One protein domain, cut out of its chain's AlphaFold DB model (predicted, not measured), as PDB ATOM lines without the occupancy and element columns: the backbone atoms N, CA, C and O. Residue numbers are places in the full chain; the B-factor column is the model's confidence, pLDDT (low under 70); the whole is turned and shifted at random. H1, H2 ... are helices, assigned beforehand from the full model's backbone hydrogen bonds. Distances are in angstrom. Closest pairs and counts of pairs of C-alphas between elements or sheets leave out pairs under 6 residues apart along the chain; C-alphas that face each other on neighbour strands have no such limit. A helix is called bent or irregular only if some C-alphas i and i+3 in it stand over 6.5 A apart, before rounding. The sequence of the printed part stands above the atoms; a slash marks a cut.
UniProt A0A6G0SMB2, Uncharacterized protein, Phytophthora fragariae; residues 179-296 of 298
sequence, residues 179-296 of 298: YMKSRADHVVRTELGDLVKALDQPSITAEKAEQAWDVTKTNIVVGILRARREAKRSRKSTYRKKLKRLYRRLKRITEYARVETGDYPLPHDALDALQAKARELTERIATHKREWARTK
ATOM      1  N   TYR A 179     126.133  -2.164  11.604       78.56
ATOM      2  CA  TYR A 179     127.590  -2.153  11.441       78.56
ATOM      3  C   TYR A 179     128.383  -1.493  12.579       78.56
ATOM      4  O   TYR A 179     129.610  -1.559  12.566       78.56
ATOM      5  N   MET A 180     127.726  -0.770  13.489       86.38
ATOM      6  CA  MET A 180     128.371  -0.125  14.635       86.38
ATOM      7  C   MET A 180     127.805  -0.587  15.979       86.38
ATOM      8  O   MET A 180     128.180  -0.011  16.995       86.38
ATOM      9  N   LYS A 181     126.948  -1.619  15.990       87.56
ATOM     10  CA  LYS A 181     126.306  -2.139  17.205       87.56
ATOM     11  C   LYS A 181     127.337  -2.487  18.283       87.56
ATOM     12  O   LYS A 181     127.318  -1.877  19.337       87.56
ATOM     13  N   SER A 182     128.338  -3.304  17.949       87.56
ATOM     14  CA  SER A 182     129.417  -3.683  18.881       87.56
ATOM     15  C   SER A 182     130.171  -2.482  19.480       87.56
ATOM     16  O   SER A 182     130.507  -2.493  20.660       87.56
ATOM     17  N   ARG A 183     130.394  -1.411  18.704       89.38
ATOM     18  CA  ARG A 183     131.053  -0.197  19.217       89.38
ATOM     19  C   ARG A 183     130.150   0.600  20.153       89.38
ATOM     20  O   ARG A 183     130.638   1.162  21.122       89.38
ATOM     21  N   ALA A 184     128.858   0.678  19.843       90.12
ATOM     22  CA  ALA A 184     127.886   1.331  20.711       90.12
ATOM     23  C   ALA A 184     127.699   0.550  22.017       90.12
ATOM     24  O   ALA A 184     127.723   1.158  23.079       90.12
ATOM     25  N   ASP A 185     127.603  -0.780  21.942       92.19
ATOM     26  CA  ASP A 185     127.491  -1.657  23.112       92.19
ATOM     27  C   ASP A 185     128.708  -1.505  24.031       92.19
ATOM     28  O   ASP A 185     128.556  -1.456  25.247       92.19
ATOM     29  N   HIS A 186     129.912  -1.387  23.458       92.44
ATOM     30  CA  HIS A 186     131.124  -1.127  24.231       92.44
ATOM     31  C   HIS A 186     131.057   0.216  24.970       92.44
ATOM     32  O   HIS A 186     131.266   0.235  26.175       92.44
ATOM     33  N   VAL A 187     130.692   1.310  24.284       94.81
ATOM     34  CA  VAL A 187     130.514   2.629  24.922       94.81
ATOM     35  C   VAL A 187     129.507   2.548  26.069       94.81
ATOM     36  O   VAL A 187     129.811   2.979  27.172       94.81
ATOM     37  N   VAL A 188     128.329   1.965  25.829       93.94
ATOM     38  CA  VAL A 188     127.275   1.857  26.849       93.94
ATOM     39  C   VAL A 188     127.761   1.064  28.060       93.94
ATOM     40  O   VAL A 188     127.562   1.496  29.188       93.94
ATOM     41  N   ARG A 189     128.419  -0.082  27.844       96.06
ATOM     42  CA  ARG A 189     128.932  -0.920  28.937       96.06
ATOM     43  C   ARG A 189     130.018  -0.221  29.746       96.06
ATOM     44  O   ARG A 189     130.017  -0.366  30.962       96.06
ATOM     45  N   THR A 190     130.914   0.519  29.096       95.25
ATOM     46  CA  THR A 190     131.964   1.280  29.784       95.25
ATOM     47  C   THR A 190     131.354   2.373  30.658       95.25
ATOM     48  O   THR A 190     131.596   2.386  31.858       95.25
ATOM     49  N   GLU A 191     130.487   3.215  30.092       96.75
ATOM     50  CA  GLU A 191     129.870   4.330  30.826       96.75
ATOM     51  C   GLU A 191     128.975   3.846  31.981       96.75
ATOM     52  O   GLU A 191     128.976   4.438  33.058       96.75
ATOM     53  N   LEU A 192     128.238   2.742  31.797       96.00
ATOM     54  CA  LEU A 192     127.466   2.127  32.884       96.00
ATOM     55  C   LEU A 192     128.367   1.496  33.949       96.00
ATOM     56  O   LEU A 192     128.054   1.575  35.132       96.00
ATOM     57  N   GLY A 193     129.483   0.879  33.554       95.31
ATOM     58  CA  GLY A 193     130.454   0.331  34.499       95.31
ATOM     59  C   GLY A 193     131.098   1.415  35.364       95.31
ATOM     60  O   GLY A 193     131.300   1.208  36.557       95.31
ATOM     61  N   ASP A 194     131.380   2.582  34.786       93.19
ATOM     62  CA  ASP A 194     131.925   3.717  35.530       93.19
ATOM     63  C   ASP A 194     130.877   4.376  36.434       93.19
ATOM     64  O   ASP A 194     131.205   4.768  37.554       93.19
ATOM     65  N   LEU A 195     129.606   4.401  36.016       95.00
ATOM     66  CA  LEU A 195     128.502   4.800  36.889       95.00
ATOM     67  C   LEU A 195     128.382   3.881  38.110       95.00
ATOM     68  O   LEU A 195     128.281   4.385  39.221       95.00
ATOM     69  N   VAL A 196     128.420   2.556  37.931       95.50
ATOM     70  CA  VAL A 196     128.340   1.603  39.056       95.50
ATOM     71  C   VAL A 196     129.434   1.892  40.086       95.50
ATOM     72  O   VAL A 196     129.136   2.053  41.264       95.50
ATOM     73  N   LYS A 197     130.682   2.090  39.643       92.19
ATOM     74  CA  LYS A 197     131.792   2.456  40.541       92.19
ATOM     75  C   LYS A 197     131.565   3.783  41.267       92.19
ATOM     76  O   LYS A 197     132.017   3.940  42.398       92.19
ATOM     77  N   ALA A 198     130.936   4.755  40.607       88.94
ATOM     78  CA  ALA A 198     130.612   6.037  41.222       88.94
ATOM     79  C   ALA A 198     129.513   5.885  42.285       88.94
ATOM     80  O   ALA A 198     129.598   6.518  43.333       88.94
ATOM     81  N   LEU A 199     128.520   5.026  42.034       91.69
ATOM     82  CA  LEU A 199     127.414   4.750  42.952       91.69
ATOM     83  C   LEU A 199     127.818   3.890  44.157       91.69
ATOM     84  O   LEU A 199     127.255   4.068  45.231       91.69
ATOM     85  N   ASP A 200     128.823   3.025  44.016       92.62
ATOM     86  CA  ASP A 200     129.329   2.171  45.102       92.62
ATOM     87  C   ASP A 200     130.189   2.930  46.138       92.62
ATOM     88  O   ASP A 200     130.749   2.330  47.059       92.62
ATOM     89  N   GLN A 201     130.328   4.256  46.018       89.69
ATOM     90  CA  GLN A 201     131.094   5.042  46.982       89.69
ATOM     91  C   GLN A 201     130.330   5.214  48.311       89.69
ATOM     92  O   GLN A 201     129.210   5.725  48.301       89.69
ATOM     93  N   PRO A 202     130.941   4.905  49.475       83.62
ATOM     94  CA  PRO A 202     130.257   4.922  50.778       83.62
ATOM     95  C   PRO A 202     129.655   6.273  51.192       83.62
ATOM     96  O   PRO A 202     128.806   6.329  52.075       83.62
ATOM     97  N   SER A 203     130.123   7.370  50.596       86.88
ATOM     98  CA  SER A 203     129.732   8.746  50.917       86.88
ATOM     99  C   SER A 203     128.834   9.388  49.854       86.88
ATOM    100  O   SER A 203     128.674  10.616  49.846       86.88
ATOM    101  N   ILE A 204     128.265   8.603  48.932       91.94
ATOM    102  CA  ILE A 204     127.408   9.168  47.895       91.94
ATOM    103  C   ILE A 204     126.051   9.594  48.461       91.94
ATOM    104  O   ILE A 204     125.344   8.851  49.134       91.94
ATOM    105  N   THR A 205     125.683  10.834  48.171       93.75
ATOM    106  CA  THR A 205     124.364  11.397  48.473       93.75
ATOM    107  C   THR A 205     123.422  11.186  47.289       93.75
ATOM    108  O   THR A 205     123.891  11.156  46.150       93.75
ATOM    109  N   ALA A 206     122.107  11.172  47.523       90.50
ATOM    110  CA  ALA A 206     121.103  11.055  46.460       90.50
ATOM    111  C   ALA A 206     121.283  12.095  45.333       90.50
ATOM    112  O   ALA A 206     121.270  11.732  44.161       90.50
ATOM    113  N   GLU A 207     121.560  13.355  45.680       92.62
ATOM    114  CA  GLU A 207     121.795  14.433  44.708       92.62
ATOM    115  C   GLU A 207     123.002  14.145  43.792       92.62
ATOM    116  O   GLU A 207     122.931  14.270  42.572       92.62
ATOM    117  N   LYS A 208     124.114  13.673  44.365       91.19
ATOM    118  CA  LYS A 208     125.307  13.268  43.600       91.19
ATOM    119  C   LYS A 208     125.049  12.049  42.713       91.19
ATOM    120  O   LYS A 208     125.603  11.977  41.619       91.19
ATOM    121  N   ALA A 209     124.229  11.103  43.165       91.38
ATOM    122  CA  ALA A 209     123.844   9.943  42.364       91.38
ATOM    123  C   ALA A 209     122.977  10.347  41.158       91.38
ATOM    124  O   ALA A 209     123.203   9.862  40.049       91.38
ATOM    125  N   GLU A 210     122.038  11.278  41.348       93.19
ATOM    126  CA  GLU A 210     121.227  11.850  40.269       93.19
ATOM    127  C   GLU A 210     122.096  12.593  39.244       93.19
ATOM    128  O   GLU A 210     122.014  12.325  38.043       93.19
ATOM    129  N   GLN A 211     123.006  13.452  39.710       92.81
ATOM    130  CA  GLN A 211     123.952  14.146  38.833       92.81
ATOM    131  C   GLN A 211     124.830  13.162  38.048       92.81
ATOM    132  O   GLN A 211     125.028  13.333  36.843       92.81
ATOM    133  N   ALA A 212     125.326  12.103  38.698       92.19
ATOM    134  CA  ALA A 212     126.101  11.061  38.031       92.19
ATOM    135  C   ALA A 212     125.283  10.369  36.929       92.19
ATOM    136  O   ALA A 212     125.788  10.173  35.824       92.19
ATOM    137  N   TRP A 213     124.004  10.073  37.179       95.06
ATOM    138  CA  TRP A 213     123.107   9.489  36.182       95.06
ATOM    139  C   TRP A 213     122.906  10.390  34.955       95.06
ATOM    140  O   TRP A 213     123.000   9.925  33.813       95.06
ATOM    141  N   ASP A 214     122.663  11.684  35.161       93.31
ATOM    142  CA  ASP A 214     122.490  12.651  34.071       93.31
ATOM    143  C   ASP A 214     123.756  12.825  33.227       93.31
ATOM    144  O   ASP A 214     123.697  12.849  31.986       93.31
ATOM    145  N   VAL A 215     124.917  12.863  33.886       93.62
ATOM    146  CA  VAL A 215     126.223  12.880  33.221       93.62
ATOM    147  C   VAL A 215     126.426  11.603  32.404       93.62
ATOM    148  O   VAL A 215     126.766  11.689  31.223       93.62
ATOM    149  N   THR A 216     126.134  10.424  32.961       95.56
ATOM    150  CA  THR A 216     126.266   9.144  32.247       95.56
ATOM    151  C   THR A 216     125.358   9.077  31.019       95.56
ATOM    152  O   THR A 216     125.823   8.700  29.938       95.56
ATOM    153  N   LYS A 217     124.086   9.498  31.114       93.69
ATOM    154  CA  LYS A 217     123.179   9.572  29.946       93.69
ATOM    155  C   LYS A 217     123.777  10.434  28.832       93.69
ATOM    156  O   LYS A 217     123.767  10.042  27.659       93.69
ATOM    157  N   THR A 218     124.330  11.588  29.198       93.62
ATOM    158  CA  THR A 218     124.970  12.515  28.257       93.62
ATOM    159  C   THR A 218     126.213  11.895  27.619       93.62
ATOM    160  O   THR A 218     126.358  11.919  26.390       93.62
ATOM    161  N   ASN A 219     127.079  11.272  28.419       94.56
ATOM    162  CA  ASN A 219     128.295  10.621  27.940       94.56
ATOM    163  C   ASN A 219     127.994   9.462  26.991       94.56
ATOM    164  O   ASN A 219     128.621   9.368  25.935       94.56
ATOM    165  N   ILE A 220     126.978   8.644  27.284       93.94
ATOM    166  CA  ILE A 220     126.522   7.573  26.388       93.94
ATOM    167  C   ILE A 220     126.123   8.149  25.024       93.94
ATOM    168  O   ILE A 220     126.576   7.664  23.981       93.94
ATOM    169  N   VAL A 221     125.316   9.217  24.999       92.12
ATOM    170  CA  VAL A 221     124.892   9.868  23.748       92.12
ATOM    171  C   VAL A 221     126.097  10.387  22.959       92.12
ATOM    172  O   VAL A 221     126.236  10.102  21.761       92.12
ATOM    173  N   VAL A 222     126.996  11.123  23.614       93.06
ATOM    174  CA  VAL A 222     128.200  11.691  22.989       93.06
ATOM    175  C   VAL A 222     129.136  10.589  22.489       93.06
ATOM    176  O   VAL A 222     129.620  10.657  21.352       93.06
ATOM    177  N   GLY A 223     129.356   9.555  23.295       92.69
ATOM    178  CA  GLY A 223     130.193   8.404  22.985       92.69
ATOM    179  C   GLY A 223     129.674   7.630  21.775       92.69
ATOM    180  O   GLY A 223     130.429   7.386  20.832       92.69
ATOM    181  N   ILE A 224     128.365   7.353  21.705       92.12
ATOM    182  CA  ILE A 224     127.742   6.706  20.538       92.12
ATOM    183  C   ILE A 224     127.912   7.570  19.280       92.12
ATOM    184  O   ILE A 224     128.246   7.058  18.203       92.12
ATOM    185  N   LEU A 225     127.726   8.890  19.384       89.88
ATOM    186  CA  LEU A 225     127.921   9.807  18.257       89.88
ATOM    187  C   LEU A 225     129.381   9.834  17.772       89.88
ATOM    188  O   LEU A 225     129.611   9.857  16.555       89.88
ATOM    189  N   ARG A 226     130.363   9.801  18.682       90.50
ATOM    190  CA  ARG A 226     131.798   9.700  18.349       90.50
ATOM    191  C   ARG A 226     132.121   8.360  17.688       90.50
ATOM    192  O   ARG A 226     132.607   8.353  16.552       90.50
ATOM    193  N   ALA A 227     131.711   7.250  18.300       88.25
ATOM    194  CA  ALA A 227     131.884   5.901  17.763       88.25
ATOM    195  C   ALA A 227     131.274   5.758  16.357       88.25
ATOM    196  O   ALA A 227     131.867   5.147  15.462       88.25
ATOM    197  N   ARG A 228     130.121   6.395  16.104       85.50
ATOM    198  CA  ARG A 228     129.500   6.458  14.772       85.50
ATOM    199  C   ARG A 228     130.366   7.197  13.755       85.50
ATOM    200  O   ARG A 228     130.470   6.752  12.604       85.50
ATOM    201  N   ARG A 229     130.944   8.347  14.121       84.56
ATOM    202  CA  ARG A 229     131.839   9.111  13.231       84.56
ATOM    203  C   ARG A 229     133.065   8.277  12.874       84.56
ATOM    204  O   ARG A 229     133.408   8.195  11.694       84.56
ATOM    205  N   GLU A 230     133.663   7.609  13.849       83.38
ATOM    206  CA  GLU A 230     134.821   6.736  13.654       83.38
ATOM    207  C   GLU A 230     134.496   5.505  12.811       83.38
ATOM    208  O   GLU A 230     135.217   5.216  11.860       83.38
ATOM    209  N   ALA A 231     133.373   4.829  13.069       82.38
ATOM    210  CA  ALA A 231     132.924   3.689  12.269       82.38
ATOM    211  C   ALA A 231     132.654   4.091  10.809       82.38
ATOM    212  O   ALA A 231     132.967   3.363   9.864       82.38
ATOM    213  N   LYS A 232     132.097   5.288  10.581       78.25
ATOM    214  CA  LYS A 232     131.956   5.836   9.225       78.25
ATOM    215  C   LYS A 232     133.314   6.145   8.596       78.25
ATOM    216  O   LYS A 232     133.479   5.884   7.403       78.25
ATOM    217  N   ARG A 233     134.264   6.707   9.352       75.12
ATOM    218  CA  ARG A 233     135.629   6.985   8.877       75.12
ATOM    219  C   ARG A 233     136.351   5.691   8.506       75.12
ATOM    220  O   ARG A 233     136.807   5.602   7.371       75.12
ATOM    221  N   SER A 234     136.349   4.666   9.358       71.12
ATOM    222  CA  SER A 234     136.985   3.371   9.075       71.12
ATOM    223  C   SER A 234     136.393   2.702   7.828       71.12
ATOM    224  O   SER A 234     137.127   2.276   6.937       71.12
ATOM    225  N   ARG A 235     135.063   2.732   7.659       67.62
ATOM    226  CA  ARG A 235     134.398   2.170   6.466       67.62
ATOM    227  C   ARG A 235     134.606   2.980   5.184       67.62
ATOM    228  O   ARG A 235     134.482   2.412   4.095       67.62
ATOM    229  N   LYS A 236     134.837   4.297   5.267       62.19
ATOM    230  CA  LYS A 236     135.084   5.182   4.106       62.19
ATOM    231  C   LYS A 236     136.571   5.313   3.763       62.19
ATOM    232  O   LYS A 236     136.883   5.618   2.615       62.19
ATOM    233  N   SER A 237     137.461   5.060   4.719       61.16
ATOM    234  CA  SER A 237     138.914   5.224   4.605       61.16
ATOM    235  C   SER A 237     139.649   3.945   4.191       61.16
ATOM    236  O   SER A 237     140.857   3.843   4.361       61.16
ATOM    237  N   THR A 238     138.967   2.961   3.606       74.38
ATOM    238  CA  THR A 238     139.672   1.814   3.014       74.38
ATOM    239  C   THR A 238     140.411   2.263   1.753       74.38
ATOM    240  O   THR A 238     139.784   2.891   0.886       74.38
ATOM    241  N   TYR A 239     141.682   1.884   1.603       75.88
ATOM    242  CA  TYR A 239     142.485   2.146   0.401       75.88
ATOM    243  C   TYR A 239     141.741   1.795  -0.895       75.88
ATOM    244  O   TYR A 239     141.662   2.618  -1.804       75.88
ATOM    245  N   ARG A 240     141.043   0.651  -0.932       78.88
ATOM    246  CA  ARG A 240     140.216   0.219  -2.076       78.88
ATOM    247  C   ARG A 240     139.144   1.244  -2.483       78.88
ATOM    248  O   ARG A 240     138.947   1.499  -3.669       78.88
ATOM    249  N   LYS A 241     138.454   1.868  -1.519       79.31
ATOM    250  CA  LYS A 241     137.439   2.907  -1.797       79.31
ATOM    251  C   LYS A 241     138.063   4.250  -2.172       79.31
ATOM    252  O   LYS A 241     137.503   4.926  -3.034       79.31
ATOM    253  N   LYS A 242     139.193   4.628  -1.559       82.62
ATOM    254  CA  LYS A 242     139.953   5.835  -1.934       82.62
ATOM    255  C   LYS A 242     140.430   5.733  -3.387       82.62
ATOM    256  O   LYS A 242     140.092   6.598  -4.188       82.62
ATOM    257  N   LEU A 243     141.064   4.617  -3.750       86.31
ATOM    258  CA  LEU A 243     141.513   4.330  -5.114       86.31
ATOM    259  C   LEU A 243     140.346   4.329  -6.111       86.31
ATOM    260  O   LEU A 243     140.405   5.038  -7.110       86.31
ATOM    261  N   LYS A 244     139.232   3.639  -5.814       87.75
ATOM    262  CA  LYS A 244     138.043   3.634  -6.692       87.75
ATOM    263  C   LYS A 244     137.492   5.044  -6.953       87.75
ATOM    264  O   LYS A 244     137.038   5.330  -8.058       87.75
ATOM    265  N   ARG A 245     137.505   5.929  -5.949       85.94
ATOM    266  CA  ARG A 245     137.064   7.328  -6.100       85.94
ATOM    267  C   ARG A 245     138.028   8.151  -6.945       85.94
ATOM    268  O   ARG A 245     137.559   8.897  -7.798       85.94
ATOM    269  N   LEU A 246     139.333   8.000  -6.723       91.12
ATOM    270  CA  LEU A 246     140.355   8.700  -7.501       91.12
ATOM    271  C   LEU A 246     140.314   8.277  -8.971       91.12
ATOM    272  O   LEU A 246     140.233   9.145  -9.831       91.12
ATOM    273  N   TYR A 247     140.208   6.977  -9.260       91.19
ATOM    274  CA  TYR A 247     140.042   6.474 -10.628       91.19
ATOM    275  C   TYR A 247     138.794   7.019 -11.325       91.19
ATOM    276  O   TYR A 247     138.862   7.428 -12.478       91.19
ATOM    277  N   ARG A 248     137.650   7.091 -10.629       90.62
ATOM    278  CA  ARG A 248     136.426   7.702 -11.184       90.62
ATOM    279  C   ARG A 248     136.561   9.201 -11.446       90.62
ATOM    280  O   ARG A 248     135.832   9.729 -12.280       90.62
ATOM    281  N   ARG A 249     137.395   9.908 -10.680       89.56
ATOM    282  CA  ARG A 249     137.642  11.341 -10.878       89.56
ATOM    283  C   ARG A 249     138.606  11.566 -12.039       89.56
ATOM    284  O   ARG A 249     138.314  12.409 -12.870       89.56
ATOM    285  N   LEU A 250     139.663  10.755 -12.125       91.25
ATOM    286  CA  LEU A 250     140.591  10.748 -13.252       91.25
ATOM    287  C   LEU A 250     139.848  10.450 -14.557       91.25
ATOM    288  O   LEU A 250     139.901  11.270 -15.458       91.25
ATOM    289  N   LYS A 251     139.050   9.369 -14.608       90.00
ATOM    290  CA  LYS A 251     138.242   9.025 -15.789       90.00
ATOM    291  C   LYS A 251     137.376  10.200 -16.252       90.00
ATOM    292  O   LYS A 251     137.421  10.537 -17.423       90.00
ATOM    293  N   ARG A 252     136.639  10.843 -15.336       87.81
ATOM    294  CA  ARG A 252     135.776  11.988 -15.670       87.81
ATOM    295  C   ARG A 252     136.548  13.173 -16.240       87.81
ATOM    296  O   ARG A 252     136.087  13.764 -17.198       87.81
ATOM    297  N   ILE A 253     137.701  13.509 -15.664       86.81
ATOM    298  CA  ILE A 253     138.525  14.625 -16.149       86.81
ATOM    299  C   ILE A 253     139.128  14.298 -17.517       86.81
ATOM    300  O   ILE A 253     139.121  15.145 -18.398       86.81
ATOM    301  N   THR A 254     139.596  13.065 -17.725       83.88
ATOM    302  CA  THR A 254     140.126  12.622 -19.022       83.88
ATOM    303  C   THR A 254     139.044  12.546 -20.100       83.88
ATOM    304  O   THR A 254     139.318  12.831 -21.255       83.88
ATOM    305  N   GLU A 255     137.822  12.157 -19.737       83.69
ATOM    306  CA  GLU A 255     136.665  12.118 -20.638       83.69
ATOM    307  C   GLU A 255     136.201  13.534 -20.996       83.69
ATOM    308  O   GLU A 255     136.027  13.828 -22.170       83.69
ATOM    309  N   TYR A 256     136.139  14.444 -20.019       79.06
ATOM    310  CA  TYR A 256     135.852  15.863 -20.249       79.06
ATOM    311  C   TYR A 256     136.896  16.518 -21.168       79.06
ATOM    312  O   TYR A 256     136.542  17.190 -22.125       79.06
ATOM    313  N   ALA A 257     138.184  16.229 -20.957       74.62
ATOM    314  CA  ALA A 257     139.259  16.699 -21.832       74.62
ATOM    315  C   ALA A 257     139.249  16.065 -23.242       74.62
ATOM    316  O   ALA A 257     139.920  16.574 -24.132       74.62
ATOM    317  N   ARG A 258     138.536  14.944 -23.451       70.75
ATOM    318  CA  ARG A 258     138.415  14.252 -24.751       70.75
ATOM    319  C   ARG A 258     137.176  14.654 -25.548       70.75
ATOM    320  O   ARG A 258     137.225  14.616 -26.767       70.75
ATOM    321  N   VAL A 259     136.063  14.958 -24.880       60.28
ATOM    322  CA  VAL A 259     134.790  15.315 -25.540       60.28
ATOM    323  C   VAL A 259     134.860  16.707 -26.189       60.28
ATOM    324  O   VAL A 259     134.130  16.974 -27.134       60.28
ATOM    325  N   GLU A 260     135.797  17.555 -25.765       57.00
ATOM    326  CA  GLU A 260     135.927  18.951 -26.216       57.00
ATOM    327  C   GLU A 260     136.960  19.179 -27.338       57.00
ATOM    328  O   GLU A 260     137.369  20.304 -27.598       57.00
ATOM    329  N   THR A 261     137.358  18.129 -28.064       51.91
ATOM    330  CA  THR A 261     138.004  18.279 -29.388       51.91
ATOM    331  C   THR A 261     136.986  18.399 -30.542       51.91
ATOM    332  O   THR A 261     137.354  18.195 -31.696       51.91
ATOM    333  N   GLY A 262     135.710  18.678 -30.237       57.31
ATOM    334  CA  GLY A 262     134.626  18.972 -31.195       57.31
ATOM    335  C   GLY A 262     134.292  20.473 -31.300       57.31
ATOM    336  O   GLY A 262     135.074  21.299 -30.844       57.31
ATOM    337  N   ASP A 263     133.127  20.810 -31.875       50.84
ATOM    338  CA  ASP A 263     132.714  22.136 -32.413       50.84
ATOM    339  C   ASP A 263     132.869  23.390 -31.515       50.84
ATOM    340  O   ASP A 263     132.742  24.507 -32.014       50.84
ATOM    341  N   TYR A 264     133.185  23.251 -30.226       55.47
ATOM    342  CA  TYR A 264     133.528  24.364 -29.332       55.47
ATOM    343  C   TYR A 264     134.709  23.971 -28.431       55.47
ATOM    344  O   TYR A 264     134.493  23.291 -27.432       55.47
ATOM    345  N   PRO A 265     135.955  24.362 -28.754       65.38
ATOM    346  CA  PRO A 265     137.111  24.037 -27.925       65.38
ATOM    347  C   PRO A 265     137.159  24.892 -26.649       65.38
ATOM    348  O   PRO A 265     136.942  26.106 -26.684       65.38
ATOM    349  N   LEU A 266     137.516  24.266 -25.522       64.75
ATOM    350  CA  LEU A 266     137.824  24.968 -24.270       64.75
ATOM    351  C   LEU A 266     138.944  26.007 -24.469       64.75
ATOM    352  O   LEU A 266     139.906  25.738 -25.195       64.75
ATOM    353  N   PRO A 267     138.909  27.138 -23.740       75.81
ATOM    354  CA  PRO A 267     140.062  28.027 -23.622       75.81
ATOM    355  C   PRO A 267     141.313  27.257 -23.161       75.81
ATOM    356  O   PRO A 267     141.212  26.390 -22.288       75.81
ATOM    357  N   HIS A 268     142.491  27.589 -23.704       74.69
ATOM    358  CA  HIS A 268     143.759  26.907 -23.389       74.69
ATOM    359  C   HIS A 268     144.020  26.779 -21.878       74.69
ATOM    360  O   HIS A 268     144.355  25.693 -21.404       74.69
ATOM    361  N   ASP A 269     143.733  27.831 -21.111       79.25
ATOM    362  CA  ASP A 269     143.897  27.850 -19.653       79.25
ATOM    363  C   ASP A 269     143.053  26.778 -18.938       79.25
ATOM    364  O   ASP A 269     143.475  26.184 -17.940       79.25
ATOM    365  N   ALA A 270     141.856  26.488 -19.455       76.69
ATOM    366  CA  ALA A 270     140.977  25.463 -18.904       76.69
ATOM    367  C   ALA A 270     141.488  24.049 -19.229       76.69
ATOM    368  O   ALA A 270     141.415  23.155 -18.378       76.69
ATOM    369  N   LEU A 271     142.047  23.845 -20.426       79.62
ATOM    370  CA  LEU A 271     142.655  22.575 -20.819       79.62
ATOM    371  C   LEU A 271     143.905  22.274 -19.980       79.62
ATOM    372  O   LEU A 271     144.038  21.166 -19.450       79.62
ATOM    373  N   ASP A 272     144.774  23.265 -19.783       82.88
ATOM    374  CA  ASP A 272     145.980  23.136 -18.964       82.88
ATOM    375  C   ASP A 272     145.637  22.840 -17.499       82.88
ATOM    376  O   ASP A 272     146.223  21.943 -16.879       82.88
ATOM    377  N   ALA A 273     144.608  23.498 -16.955       83.94
ATOM    378  CA  ALA A 273     144.103  23.212 -15.615       83.94
ATOM    379  C   ALA A 273     143.599  21.761 -15.474       83.94
ATOM    380  O   ALA A 273     143.868  21.095 -14.464       83.94
ATOM    381  N   LEU A 274     142.897  21.233 -16.484       85.12
ATOM    382  CA  LEU A 274     142.422  19.845 -16.494       85.12
ATOM    383  C   LEU A 274     143.579  18.843 -16.585       85.12
ATOM    384  O   LEU A 274     143.582  17.841 -15.858       85.12
ATOM    385  N   GLN A 275     144.585  19.117 -17.417       86.25
ATOM    386  CA  GLN A 275     145.778  18.278 -17.543       86.25
ATOM    387  C   GLN A 275     146.606  18.263 -16.253       86.25
ATOM    388  O   GLN A 275     146.981  17.186 -15.773       86.25
ATOM    389  N   ALA A 276     146.826  19.425 -15.632       87.88
ATOM    390  CA  ALA A 276     147.485  19.530 -14.332       87.88
ATOM    391  C   ALA A 276     146.731  18.722 -13.263       87.88
ATOM    392  O   ALA A 276     147.329  17.955 -12.500       87.88
ATOM    393  N   LYS A 277     145.392  18.794 -13.262       89.62
ATOM    394  CA  LYS A 277     144.558  18.018 -12.337       89.62
ATOM    395  C   LYS A 277     144.633  16.511 -12.579       89.62
ATOM    396  O   LYS A 277     144.596  15.734 -11.621       89.62
ATOM    397  N   ALA A 278     144.739  16.077 -13.833       89.62
ATOM    398  CA  ALA A 278     144.914  14.669 -14.177       89.62
ATOM    399  C   ALA A 278     146.266  14.120 -13.681       89.62
ATOM    400  O   ALA A 278     146.308  13.010 -13.133       89.62
ATOM    401  N   ARG A 279     147.349  14.907 -13.794       90.81
ATOM    402  CA  ARG A 279     148.677  14.559 -13.252       90.81
ATOM    403  C   ARG A 279     148.638  14.421 -11.727       90.81
ATOM    404  O   ARG A 279     148.971  13.351 -11.218       90.81
ATOM    405  N   GLU A 280     148.076  15.407 -11.020       93.06
ATOM    406  CA  GLU A 280     147.901  15.364  -9.554       93.06
ATOM    407  C   GLU A 280     147.147  14.096  -9.112       93.06
ATOM    408  O   GLU A 280     147.533  13.393  -8.174       93.06
ATOM    409  N   LEU A 281     146.044  13.760  -9.791       90.94
ATOM    410  CA  LEU A 281     145.258  12.575  -9.448       90.94
ATOM    411  C   LEU A 281     146.025  11.272  -9.688       90.94
ATOM    412  O   LEU A 281     145.870  10.333  -8.903       90.94
ATOM    413  N   THR A 282     146.849  11.214 -10.730       91.50
ATOM    414  CA  THR A 282     147.676  10.046 -11.056       91.50
ATOM    415  C   THR A 282     148.738   9.805  -9.982       91.50
ATOM    416  O   THR A 282     148.860   8.686  -9.476       91.50
ATOM    417  N   GLU A 283     149.419  10.857  -9.531       92.06
ATOM    418  CA  GLU A 283     150.398  10.788  -8.438       92.06
ATOM    419  C   GLU A 283     149.759  10.353  -7.113       92.06
ATOM    420  O   GLU A 283     150.281   9.492  -6.391       92.06
ATOM    421  N   ARG A 284     148.569  10.879  -6.805       90.31
ATOM    422  CA  ARG A 284     147.805  10.486  -5.609       90.31
ATOM    423  C   ARG A 284     147.358   9.028  -5.662       90.31
ATOM    424  O   ARG A 284     147.359   8.350  -4.633       90.31
ATOM    425  N   ILE A 285     146.990   8.523  -6.840       91.25
ATOM    426  CA  ILE A 285     146.682   7.100  -7.043       91.25
ATOM    427  C   ILE A 285     147.928   6.248  -6.785       91.25
ATOM    428  O   ILE A 285     147.835   5.265  -6.048       91.25
ATOM    429  N   ALA A 286     149.082   6.619  -7.347       89.69
ATOM    430  CA  ALA A 286     150.335   5.889  -7.161       89.69
ATOM    431  C   ALA A 286     150.761   5.848  -5.684       89.69
ATOM    432  O   ALA A 286     151.129   4.794  -5.162       89.69
ATOM    433  N   THR A 287     150.637   6.971  -4.978       88.81
ATOM    434  CA  THR A 287     150.934   7.071  -3.543       88.81
ATOM    435  C   THR A 287     150.026   6.165  -2.717       88.81
ATOM    436  O   THR A 287     150.514   5.298  -1.994       88.81
ATOM    437  N   HIS A 288     148.707   6.242  -2.911       85.19
ATOM    438  CA  HIS A 288     147.780   5.374  -2.184       85.19
ATOM    439  C   HIS A 288     147.901   3.890  -2.549       85.19
ATOM    440  O   HIS A 288     147.584   3.042  -1.716       85.19
ATOM    441  N   LYS A 289     148.348   3.544  -3.764       85.25
ATOM    442  CA  LYS A 289     148.683   2.155  -4.116       85.25
ATOM    443  C   LYS A 289     149.893   1.652  -3.333       85.25
ATOM    444  O   LYS A 289     149.827   0.549  -2.800       85.25
ATOM    445  N   ARG A 290     150.960   2.455  -3.233       85.88
ATOM    446  CA  ARG A 290     152.168   2.111  -2.462       85.88
ATOM    447  C   ARG A 290     151.851   1.921  -0.980       85.88
ATOM    448  O   ARG A 290     152.234   0.915  -0.395       85.88
ATOM    449  N   GLU A 291     151.080   2.832  -0.394       81.88
ATOM    450  CA  GLU A 291     150.603   2.712   0.991       81.88
ATOM    451  C   GLU A 291     149.729   1.463   1.203       81.88
ATOM    452  O   GLU A 291     149.859   0.756   2.203       81.88
ATOM    453  N   TRP A 292     148.855   1.149   0.241       82.44
ATOM    454  CA  TRP A 292     148.013  -0.042   0.319       82.44
ATOM    455  C   TRP A 292     148.809  -1.348   0.204       82.44
ATOM    456  O   TRP A 292     148.476  -2.326   0.864       82.44
ATOM    457  N   ALA A 293     149.860  -1.373  -0.616       78.12
ATOM    458  CA  ALA A 293     150.748  -2.525  -0.727       78.12
ATOM    459  C   ALA A 293     151.536  -2.756   0.573       78.12
ATOM    460  O   ALA A 293     151.596  -3.884   1.050       78.12
ATOM    461  N   ARG A 294     152.052  -1.687   1.201       75.19
ATOM    462  CA  ARG A 294     152.759  -1.765   2.495       75.19
ATOM    463  C   ARG A 294     151.883  -2.325   3.614       75.19
ATOM    464  O   ARG A 294     152.328  -3.175   4.366       75.19
ATOM    465  N   THR A 295     150.619  -1.909   3.670       70.12
ATOM    466  CA  THR A 295     149.648  -2.397   4.671       70.12
ATOM    467  C   THR A 295     149.167  -3.833   4.445       70.12
ATOM    468  O   THR A 295     148.418  -4.344   5.267       70.12
ATOM    469  N   LYS A 296     149.547  -4.478   3.333       62.41
ATOM    470  CA  LYS A 296     149.306  -5.908   3.077       62.41
ATOM    471  C   LYS A 296     150.534  -6.793   3.323       62.41
ATOM    472  O   LYS A 296     150.388  -8.008   3.289       62.41
TER     473      LYS A 296
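This is residues 179 to 296 of the 298 residues of an uncharacterized protein of Phytophthora fragariae (UniProt A0A6G0SMB2). Two helical hairpins, H1 with H2 and H3 with H4, are joined end to end at residues 237 to 238 into a long rod. The 118 printed residues have four named helices, H1 to H4, and no named strand: all helix. The whole is extended, with a radius of gyration of the C-alphas of 26.0 A and spans of 83 by 34 by 20 A.

H2, residues 206 to 236, measures 45.0 A from C-alpha 206 at (121.103, 11.055, 46.460). H1, residues 179 to 199, measures 32.3 A and is irregular: C-alphas 179 and 182 are 7.8 A apart. H3 is residues 239 to 259, 30.1 A. H4, residues 268 to 294, 39.7 A, ends at C-alpha 294, (152.759, -1.765, 2.495).

H2 and H1 touch, closest C-alphas Ile 224 and Ala 184, 5.4 A, at a shallow tilt of 22 degrees, opposite ways. H2 and H3 are close but not clearly touching, closest C-alphas Lys 236 and Lys 242, 7.8 A, at a steep tilt of 49 degrees. H3 and H4 touch, closest C-alphas Leu 250 and Ala 278, 5.9 A, at a shallow tilt of 21 degrees, opposite ways. Every O i to N i+4 pair is within hydrogen-bond range in H2, H3 and H4, and 16 of 17 in H1.

The farthest C-alphas, Pro 202 and Asp 263, are 85.0 A apart. The printed part has no cut and no long link. Confidence is under 70 at residues 235 to 237, 259 to 266 and 296.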